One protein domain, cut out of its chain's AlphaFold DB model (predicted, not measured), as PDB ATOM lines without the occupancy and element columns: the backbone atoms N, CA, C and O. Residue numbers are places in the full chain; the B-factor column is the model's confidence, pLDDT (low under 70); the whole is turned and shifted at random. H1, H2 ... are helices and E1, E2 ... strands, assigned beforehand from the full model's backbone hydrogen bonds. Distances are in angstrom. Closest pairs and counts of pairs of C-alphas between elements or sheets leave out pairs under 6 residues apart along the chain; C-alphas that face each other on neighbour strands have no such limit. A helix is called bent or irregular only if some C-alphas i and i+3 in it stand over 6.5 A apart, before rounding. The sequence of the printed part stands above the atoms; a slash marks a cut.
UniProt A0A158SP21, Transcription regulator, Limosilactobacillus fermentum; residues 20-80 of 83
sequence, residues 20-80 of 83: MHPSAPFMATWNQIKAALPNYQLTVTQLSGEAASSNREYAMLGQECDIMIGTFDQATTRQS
ATOM      1  N   MET A  20      47.471 -19.802 -45.624       61.16
ATOM      2  CA  MET A  20      46.970 -20.581 -44.487       61.16
ATOM      3  C   MET A  20      45.572 -20.141 -44.029       61.16
ATOM      4  O   MET A  20      44.882 -20.896 -43.348       61.16
ATOM      5  N   HIS A  21      45.141 -18.933 -44.405       64.44
ATOM      6  CA  HIS A  21      43.902 -18.318 -43.926       64.44
ATOM      7  C   HIS A  21      43.144 -17.690 -45.099       64.44
ATOM      8  O   HIS A  21      43.294 -16.495 -45.365       64.44
ATOM      9  N   PRO A  22      42.354 -18.493 -45.832       60.72
ATOM     10  CA  PRO A  22      41.737 -18.057 -47.072       60.72
ATOM     11  C   PRO A  22      40.661 -16.993 -46.833       60.72
ATOM     12  O   PRO A  22      39.877 -17.052 -45.886       60.72
ATOM     13  N   SER A  23      40.568 -16.056 -47.773       65.50
ATOM     14  CA  SER A  23      39.664 -14.898 -47.800       65.50
ATOM     15  C   SER A  23      38.156 -15.213 -47.867       65.50
ATOM     16  O   SER A  23      37.353 -14.321 -48.142       65.50
ATOM     17  N   ALA A  24      37.726 -16.451 -47.607       75.31
ATOM     18  CA  ALA A  24      36.337 -16.883 -47.770       75.31
ATOM     19  C   ALA A  24      35.312 -16.014 -47.000       75.31
ATOM     20  O   ALA A  24      34.322 -15.604 -47.618       75.31
ATOM     21  N   PRO A  25      35.535 -15.626 -45.723       78.62
ATOM     22  CA  PRO A  25      34.614 -14.727 -45.017       78.62
ATOM     23  C   PRO A  25      34.523 -13.333 -45.655       78.62
ATOM     24  O   PRO A  25      33.452 -12.725 -45.714       78.62
ATOM     25  N   PHE A  26      35.634 -12.830 -46.194       84.94
ATOM     26  CA  PHE A  26      35.641 -11.550 -46.893       84.94
ATOM     27  C   PHE A  26      34.884 -11.617 -48.216       84.94
ATOM     28  O   PHE A  26      34.128 -10.702 -48.530       84.94
ATOM     29  N   MET A  27      35.023 -12.709 -48.972       86.81
ATOM     30  CA  MET A  27      34.322 -12.866 -50.248       86.81
ATOM     31  C   MET A  27      32.798 -12.854 -50.082       86.81
ATOM     32  O   MET A  27      32.097 -12.324 -50.946       86.81
ATOM     33  N   ALA A  28      32.277 -13.363 -48.960       88.06
ATOM     34  CA  ALA A  28      30.859 -13.237 -48.623       88.06
ATOM     35  C   ALA A  28      30.438 -11.762 -48.483       88.06
ATOM     36  O   ALA A  28      29.443 -11.346 -49.075       88.06
ATOM     37  N   THR A  29      31.244 -10.959 -47.784       88.50
ATOM     38  CA  THR A  29      31.016  -9.513 -47.624       88.50
ATOM     39  C   THR A  29      31.131  -8.780 -48.960       88.50
ATOM     40  O   THR A  29      30.242  -8.015 -49.329       88.50
ATOM     41  N   TRP A  30      32.179  -9.061 -49.742       90.75
ATOM     42  CA  TRP A  30      32.368  -8.476 -51.071       90.75
ATOM     43  C   TRP A  30      31.164  -8.735 -51.982       90.75
ATOM     44  O   TRP A  30      30.684  -7.825 -52.655       90.75
ATOM     45  N   ASN A  31      30.621  -9.953 -51.972       90.88
ATOM     46  CA  ASN A  31      29.452 -10.298 -52.777       90.88
ATOM     47  C   ASN A  31      28.195  -9.501 -52.407       90.88
ATOM     48  O   ASN A  31      27.385  -9.246 -53.297       90.88
ATOM     49  N   GLN A  32      28.054  -9.080 -51.148       93.00
ATOM     50  CA  GLN A  32      26.942  -8.237 -50.700       93.00
ATOM     51  C   GLN A  32      27.099  -6.782 -51.161       93.00
ATOM     52  O   GLN A  32      26.111  -6.143 -51.512       93.00
ATOM     53  N   ILE A  33      28.330  -6.259 -51.199       91.81
ATOM     54  CA  ILE A  33      28.581  -4.830 -51.466       91.81
ATOM     55  C   ILE A  33      28.954  -4.516 -52.918       91.81
ATOM     56  O   ILE A  33      28.792  -3.378 -53.352       91.81
ATOM     57  N   LYS A  34      29.427  -5.494 -53.705       91.31
ATOM     58  CA  LYS A  34      29.943  -5.252 -55.068       91.31
ATOM     59  C   LYS A  34      28.919  -4.615 -56.010       91.31
ATOM     60  O   LYS A  34      29.304  -3.881 -56.913       91.31
ATOM     61  N   ALA A  35      27.625  -4.862 -55.792       91.25
ATOM     62  CA  ALA A  35      26.550  -4.248 -56.573       91.25
ATOM     63  C   ALA A  35      26.465  -2.725 -56.357       91.25
ATOM     64  O   ALA A  35      26.127  -1.995 -57.284       91.25
ATOM     65  N   ALA A  36      26.828  -2.241 -55.164       92.31
ATOM     66  CA  ALA A  36      26.910  -0.816 -54.841       92.31
ATOM     67  C   ALA A  36      28.243  -0.175 -55.280       92.31
ATOM     68  O   ALA A  36      28.386   1.044 -55.238       92.31
ATOM     69  N   LEU A  37      29.212  -0.986 -55.722       90.50
ATOM     70  CA  LEU A  37      30.543  -0.560 -56.159       90.50
ATOM     71  C   LEU A  37      30.805  -0.960 -57.627       90.50
ATOM     72  O   LEU A  37      31.798  -1.634 -57.912       90.50
ATOM     73  N   PRO A  38      29.953  -0.550 -58.590       87.69
ATOM     74  CA  PRO A  38      30.015  -1.035 -59.975       87.69
ATOM     75  C   PRO A  38      31.330  -0.683 -60.688       87.69
ATOM     76  O   PRO A  38      31.768  -1.402 -61.586       87.69
ATOM     77  N   ASN A  39      31.990   0.390 -60.247       90.88
ATOM     78  CA  ASN A  39      33.246   0.878 -60.814       90.88
ATOM     79  C   ASN A  39      34.486   0.207 -60.219       90.88
ATOM     80  O   ASN A  39      35.599   0.540 -60.621       90.88
ATOM     81  N   TYR A  40      34.307  -0.728 -59.286       91.62
ATOM     82  CA  TYR A  40      35.400  -1.439 -58.643       91.62
ATOM     83  C   TYR A  40      35.428  -2.909 -59.066       91.62
ATOM     84  O   TYR A  40      34.405  -3.546 -59.341       91.62
ATOM     85  N   GLN A  41      36.629  -3.458 -59.166       91.94
ATOM     86  CA  GLN A  41      36.894  -4.883 -59.304       91.94
ATOM     87  C   GLN A  41      37.765  -5.326 -58.142       91.94
ATOM     88  O   GLN A  41      38.626  -4.574 -57.705       91.94
ATOM     89  N   LEU A  42      37.569  -6.551 -57.676       91.31
ATOM     90  CA  LEU A  42      38.440  -7.169 -56.690       91.31
ATOM     91  C   LEU A  42      39.332  -8.199 -57.385       91.31
ATOM     92  O   LEU A  42      38.816  -9.076 -58.081       91.31
ATOM     93  N   THR A  43      40.642  -8.113 -57.177       91.06
ATOM     94  CA  THR A  43      41.597  -9.179 -57.504       91.06
ATOM     95  C   THR A  43      42.127  -9.772 -56.211       91.06
ATOM     96  O   THR A  43      42.416  -9.042 -55.270       91.06
ATOM     97  N   VAL A  44      42.223 -11.097 -56.139       87.25
ATOM     98  CA  VAL A  44      42.734 -11.795 -54.955       87.25
ATOM     99  C   VAL A  44      44.108 -12.353 -55.290       87.25
ATOM    100  O   VAL A  44      44.233 -13.177 -56.191       87.25
ATOM    101  N   THR A  45      45.121 -11.899 -54.561       82.75
ATOM    102  CA  THR A  45      46.503 -12.352 -54.673       82.75
ATOM    103  C   THR A  45      46.865 -13.100 -53.404       82.75
ATOM    104  O   THR A  45      46.712 -12.594 -52.291       82.75
ATOM    105  N   GLN A  46      47.353 -14.322 -53.570       78.81
ATOM    106  CA  GLN A  46      47.920 -15.065 -52.462       78.81
ATOM    107  C   GLN A  46      49.298 -14.490 -52.134       78.81
ATOM    108  O   GLN A  46      50.161 -14.406 -53.005       78.81
ATOM    109  N   LEU A  47      49.494 -14.086 -50.884       76.06
ATOM    110  CA  LEU A  47      50.773 -13.570 -50.422       76.06
ATOM    111  C   LEU A  47      51.667 -14.758 -50.055       76.06
ATOM    112  O   LEU A  47      51.317 -15.582 -49.207       76.06
ATOM    113  N   SER A  48      52.808 -14.864 -50.728       64.88
ATOM    114  CA  SER A  48      53.819 -15.889 -50.471       64.88
ATOM    115  C   SER A  48      54.640 -15.505 -49.241       64.88
ATOM    116  O   SER A  48      55.723 -14.934 -49.355       64.88
ATOM    117  N   GLY A  49      54.106 -15.769 -48.053       60.28
ATOM    118  CA  GLY A  49      54.846 -15.635 -46.804       60.28
ATOM    119  C   GLY A  49      55.566 -16.938 -46.469       60.28
ATOM    120  O   GLY A  49      54.929 -17.897 -46.040       60.28
ATOM    121  N   GLU A  50      56.893 -16.994 -46.614       54.03
ATOM    122  CA  GLU A  50      57.659 -17.896 -45.749       54.03
ATOM    123  C   GLU A  50      57.444 -17.417 -44.309       54.03
ATOM    124  O   GLU A  50      57.653 -16.240 -44.007       54.03
ATOM    125  N   ALA A  51      57.003 -18.318 -43.429       48.97
ATOM    126  CA  ALA A  51      56.510 -18.041 -42.075       48.97
ATOM    127  C   ALA A  51      57.537 -17.412 -41.097       48.97
ATOM    128  O   ALA A  51      57.311 -17.396 -39.890       48.97
ATOM    129  N   ALA A  52      58.677 -16.915 -41.578       50.41
ATOM    130  CA  ALA A  52      59.828 -16.553 -40.759       50.41
ATOM    131  C   ALA A  52      59.969 -15.052 -40.441       50.41
ATOM    132  O   ALA A  52      60.830 -14.699 -39.640       50.41
ATOM    133  N   SER A  53      59.158 -14.144 -41.006       52.47
ATOM    134  CA  SER A  53      59.237 -12.720 -40.621       52.47
ATOM    135  C   SER A  53      57.865 -12.051 -40.513       52.47
ATOM    136  O   SER A  53      57.234 -11.715 -41.511       52.47
ATOM    137  N   SER A  54      57.437 -11.812 -39.272       57.34
ATOM    138  CA  SER A  54      56.154 -11.206 -38.880       57.34
ATOM    139  C   SER A  54      55.828  -9.875 -39.575       57.34
ATOM    140  O   SER A  54      54.663  -9.516 -39.705       57.34
ATOM    141  N   ASN A  55      56.834  -9.149 -40.072       62.88
ATOM    142  CA  ASN A  55      56.661  -7.811 -40.648       62.88
ATOM    143  C   ASN A  55      56.677  -7.768 -42.180       62.88
ATOM    144  O   ASN A  55      56.312  -6.742 -42.756       62.88
ATOM    145  N   ARG A  56      57.083  -8.849 -42.861       64.69
ATOM    146  CA  ARG A  56      57.197  -8.835 -44.328       64.69
ATOM    147  C   ARG A  56      55.836  -8.766 -45.005       64.69
ATOM    148  O   ARG A  56      55.711  -8.076 -46.006       64.69
ATOM    149  N   GLU A  57      54.822  -9.404 -44.429       67.25
ATOM    150  CA  GLU A  57      53.457  -9.329 -44.948       67.25
ATOM    151  C   GLU A  57      52.954  -7.875 -44.916       67.25
ATOM    152  O   GLU A  57      52.517  -7.359 -45.934       67.25
ATOM    153  N   TYR A  58      53.163  -7.127 -43.828       70.88
ATOM    154  CA  TYR A  58      52.748  -5.714 -43.748       70.88
ATOM    155  C   TYR A  58      53.481  -4.798 -44.728       70.88
ATOM    156  O   TYR A  58      52.891  -3.827 -45.195       70.88
ATOM    157  N   ALA A  59      54.733  -5.107 -45.082       74.75
ATOM    158  CA  ALA A  59      55.465  -4.355 -46.103       74.75
ATOM    159  C   ALA A  59      54.815  -4.460 -47.499       74.75
ATOM    160  O   ALA A  59      55.032  -3.594 -48.345       74.75
ATOM    161  N   MET A  60      53.992  -5.488 -47.733       76.38
ATOM    162  CA  MET A  60      53.247  -5.674 -48.981       76.38
ATOM    163  C   MET A  60      51.992  -4.791 -49.057       76.38
ATOM    164  O   MET A  60      51.446  -4.606 -50.148       76.38
ATOM    165  N   LEU A  61      51.518  -4.237 -47.934       80.69
ATOM    166  CA  LEU A  61      50.378  -3.320 -47.916       80.69
ATOM    167  C   LEU A  61      50.773  -1.978 -48.549       80.69
ATOM    168  O   LEU A  61      51.793  -1.383 -48.211       80.69
ATOM    169  N   GLY A  62      49.975  -1.506 -49.502       79.44
ATOM    170  CA  GLY A  62      50.263  -0.326 -50.320       79.44
ATOM    171  C   GLY A  62      51.209  -0.598 -51.496       79.44
ATOM    172  O   GLY A  62      51.112   0.091 -52.509       79.44
ATOM    173  N   GLN A  63      52.065  -1.626 -51.420       82.81
ATOM    174  CA  GLN A  63      52.943  -2.021 -52.529       82.81
ATOM    175  C   GLN A  63      52.287  -3.056 -53.444       82.81
ATOM    176  O   GLN A  63      52.053  -2.784 -54.621       82.81
ATOM    177  N   GLU A  64      51.939  -4.225 -52.908       82.50
ATOM    178  CA  GLU A  64      51.433  -5.373 -53.673       82.50
ATOM    179  C   GLU A  64      49.925  -5.582 -53.498       82.50
ATOM    180  O   GLU A  64      49.259  -6.085 -54.405       82.50
ATOM    181  N   CYS A  65      49.367  -5.143 -52.367       86.69
ATOM    182  CA  CYS A  65      47.935  -5.196 -52.098       86.69
ATOM    183  C   CYS A  65      47.420  -3.912 -51.439       86.69
ATOM    184  O   CYS A  65      48.161  -3.198 -50.768       86.69
ATOM    185  N   ASP A  66      46.135  -3.630 -51.625       88.31
ATOM    186  CA  ASP A  66      45.443  -2.482 -51.032       88.31
ATOM    187  C   ASP A  66      44.729  -2.879 -49.732       88.31
ATOM    188  O   ASP A  66      44.561  -2.068 -48.825       88.31
ATOM    189  N   ILE A  67      44.318  -4.146 -49.641       87.44
ATOM    190  CA  ILE A  67      43.690  -4.749 -48.465       87.44
ATOM    191  C   ILE A  67      44.417  -6.055 -48.169       87.44
ATOM    192  O   ILE A  67      44.654  -6.842 -49.083       87.44
ATOM    193  N   MET A  68      44.709  -6.313 -46.898       83.31
ATOM    194  CA  MET A  68      45.285  -7.577 -46.455       83.31
ATOM    195  C   MET A  68      44.330  -8.309 -45.512       83.31
ATOM    196  O   MET A  68      43.780  -7.704 -44.593       83.31
ATOM    197  N   ILE A  69      44.117  -9.605 -45.753       80.75
ATOM    198  CA  ILE A  69      43.200 -10.448 -44.981       80.75
ATOM    199  C   ILE A  69      43.877 -11.758 -44.598       80.75
ATOM    200  O   ILE A  69      44.469 -12.454 -45.417       80.75
ATOM    201  N   GLY A  70      43.753 -12.097 -43.323       76.75
ATOM    202  CA  GLY A  70      44.324 -13.287 -42.718       76.75
ATOM    203  C   GLY A  70      44.131 -13.237 -41.209       76.75
ATOM    204  O   GLY A  70      43.567 -12.279 -40.671       76.75
ATOM    205  N   THR A  71      44.590 -14.269 -40.512       71.44
ATOM    206  CA  THR A  71      44.705 -14.213 -39.057       71.44
ATOM    207  C   THR A  71      45.966 -13.443 -38.700       71.44
ATOM    208  O   THR A  71      47.074 -13.891 -38.991       71.44
ATOM    209  N   PHE A  72      45.794 -12.304 -38.046       67.88
ATOM    210  CA  PHE A  72      46.896 -11.547 -37.476       67.88
ATOM    211  C   PHE A  72      46.835 -11.683 -35.963       67.88
ATOM    212  O   PHE A  72      45.789 -11.436 -35.358       67.88
ATOM    213  N   ASP A  73      47.938 -12.100 -35.347       62.84
ATOM    214  CA  ASP A  73      48.049 -12.027 -33.897       62.84
ATOM    215  C   ASP A  73      48.358 -10.584 -33.449       62.84
ATOM    216  O   ASP A  73      48.813  -9.730 -34.220       62.84
ATOM    217  N   GLN A  74      48.104 -10.295 -32.170       57.78
ATOM    218  CA  GLN A  74      48.349  -8.962 -31.614       57.78
ATOM    219  C   GLN A  74      49.830  -8.559 -31.603       57.78
ATOM    220  O   GLN A  74      50.121  -7.361 -31.575       57.78
ATOM    221  N   ALA A  75      50.762  -9.518 -31.599       55.06
ATOM    222  CA  ALA A  75      52.189  -9.212 -31.664       55.06
ATOM    223  C   ALA A  75      52.547  -8.624 -33.037       55.06
ATOM    224  O   ALA A  75      53.309  -7.662 -33.127       55.06
ATOM    225  N   THR A  76      51.900  -9.134 -34.083       53.53
ATOM    226  CA  THR A  76      52.118  -8.762 -35.476       53.53
ATOM    227  C   THR A  76      51.464  -7.412 -35.822       53.53
ATOM    228  O   THR A  76      52.056  -6.589 -36.513       53.53
ATOM    229  N   THR A  77      50.286  -7.095 -35.264       54.56
ATOM    230  CA  THR A  77      49.616  -5.792 -35.494       54.56
ATOM    231  C   THR A  77      50.293  -4.614 -34.778       54.56
ATOM    232  O   THR A  77      50.174  -3.470 -35.212       54.56
ATOM    233  N   ARG A  78      51.008  -4.848 -33.666       51.06
ATOM    234  CA  ARG A  78      51.670  -3.766 -32.906       51.06
ATOM    235  C   ARG A  78      52.927  -3.222 -33.586       51.06
ATOM    236  O   ARG A  78      53.241  -2.055 -33.376       51.06
ATOM    237  N   GLN A  79      53.623  -4.028 -34.388       48.75
ATOM    238  CA  GLN A  79      54.884  -3.639 -35.034       48.75
ATOM    239  C   GLN A  79      54.698  -2.810 -36.318       48.75
ATOM    240  O   GLN A  79      55.648  -2.175 -36.763       48.75
ATOM    241  N   SER A  80      53.490  -2.759 -36.892       48.03
ATOM    242  CA  SER A  80      53.186  -1.971 -38.099       48.03
ATOM    243  C   SER A  80      52.663  -0.554 -37.818       48.03
ATOM    244  O   SER A  80      52.431   0.217 -38.752       48.03
TER     245      SER A  80
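This is residues 20 to 80 of the 83 residues of the protein "Transcription regulator" of Limosilactobacillus fermentum (UniProt A0A158SP21). The model is a long, loosely built frame: helix H1 and the long strand E1 run along one part of its length and are joined by a turn at its far end, where residues 35 to 41 stick out. The short strand E2 lies near the middle, and the small helices H2 and H3 lie toward the other end, joined to the strands by loops. The printed part has 61 residues with three named helices and two named strands, in the order H1, E1, H2, E2, H3; E1 and E2 each pair with no named strand, and the class is mixed, helices and strands. The whole is loose, with a radius of gyration of the C-alphas of 13.3 A, and elongated, with spans of 38 by 22 by 20 A.

The longest helix, H1, residues 24 to 36, touches no helix. Its closest C-alphas to E1, residues 40 to 47, are those of Lys 34 and Tyr 40, 7.6 A apart. Its closest C-alphas to E2, residues 67 to 69, are those of Phe 26 and Ile 69, 7.9 A apart. E1 and E2 are near each other, with 7 pairs of C-alphas within 10 A and no pair within 8 A. The closest C-alphas of E1 and H2, residues 56 to 59, are those of Leu 47 and Glu 57, at 7.4 A. H2 and E2 are only just apart, with their closest C-alphas at 8.2 A. H3, residues 74 to 78, is apart from H1, E1, H2 and E2. Every O i to N i+4 pair is within hydrogen-bond range in H3, and 6 of 9 are in H1, while H2 is too short for such a pair.

H1 measures 19.9 A from first to last C-alpha and begins with C-alpha 24 at (36.337, -16.883, -47.770). It is irregular, with C-alphas 32 and 35 at a distance of 7.1 A. E1 measures 21.2 A, from C-alpha 40 at (35.400, -1.439, -58.643) to C-alpha 47. H2 measures 5.1 A, E2 6.7 A and H3 6.3 A, the last ending with C-alpha 78 at (51.670, -3.766, -32.906).

The two C-alphas farthest apart are those of Ala 36 and Ala 52, at 39.1 A. The printed part has no cut. The links from H1 to E1 and from E2 to H3 are tight, those from E1 to H2 and from H2 to E2 are short, and no link is long. The mean pLDDT of the printed part is 74.8, and residues 20 to 23, 48 to 57 and 72 to 80 are under 70.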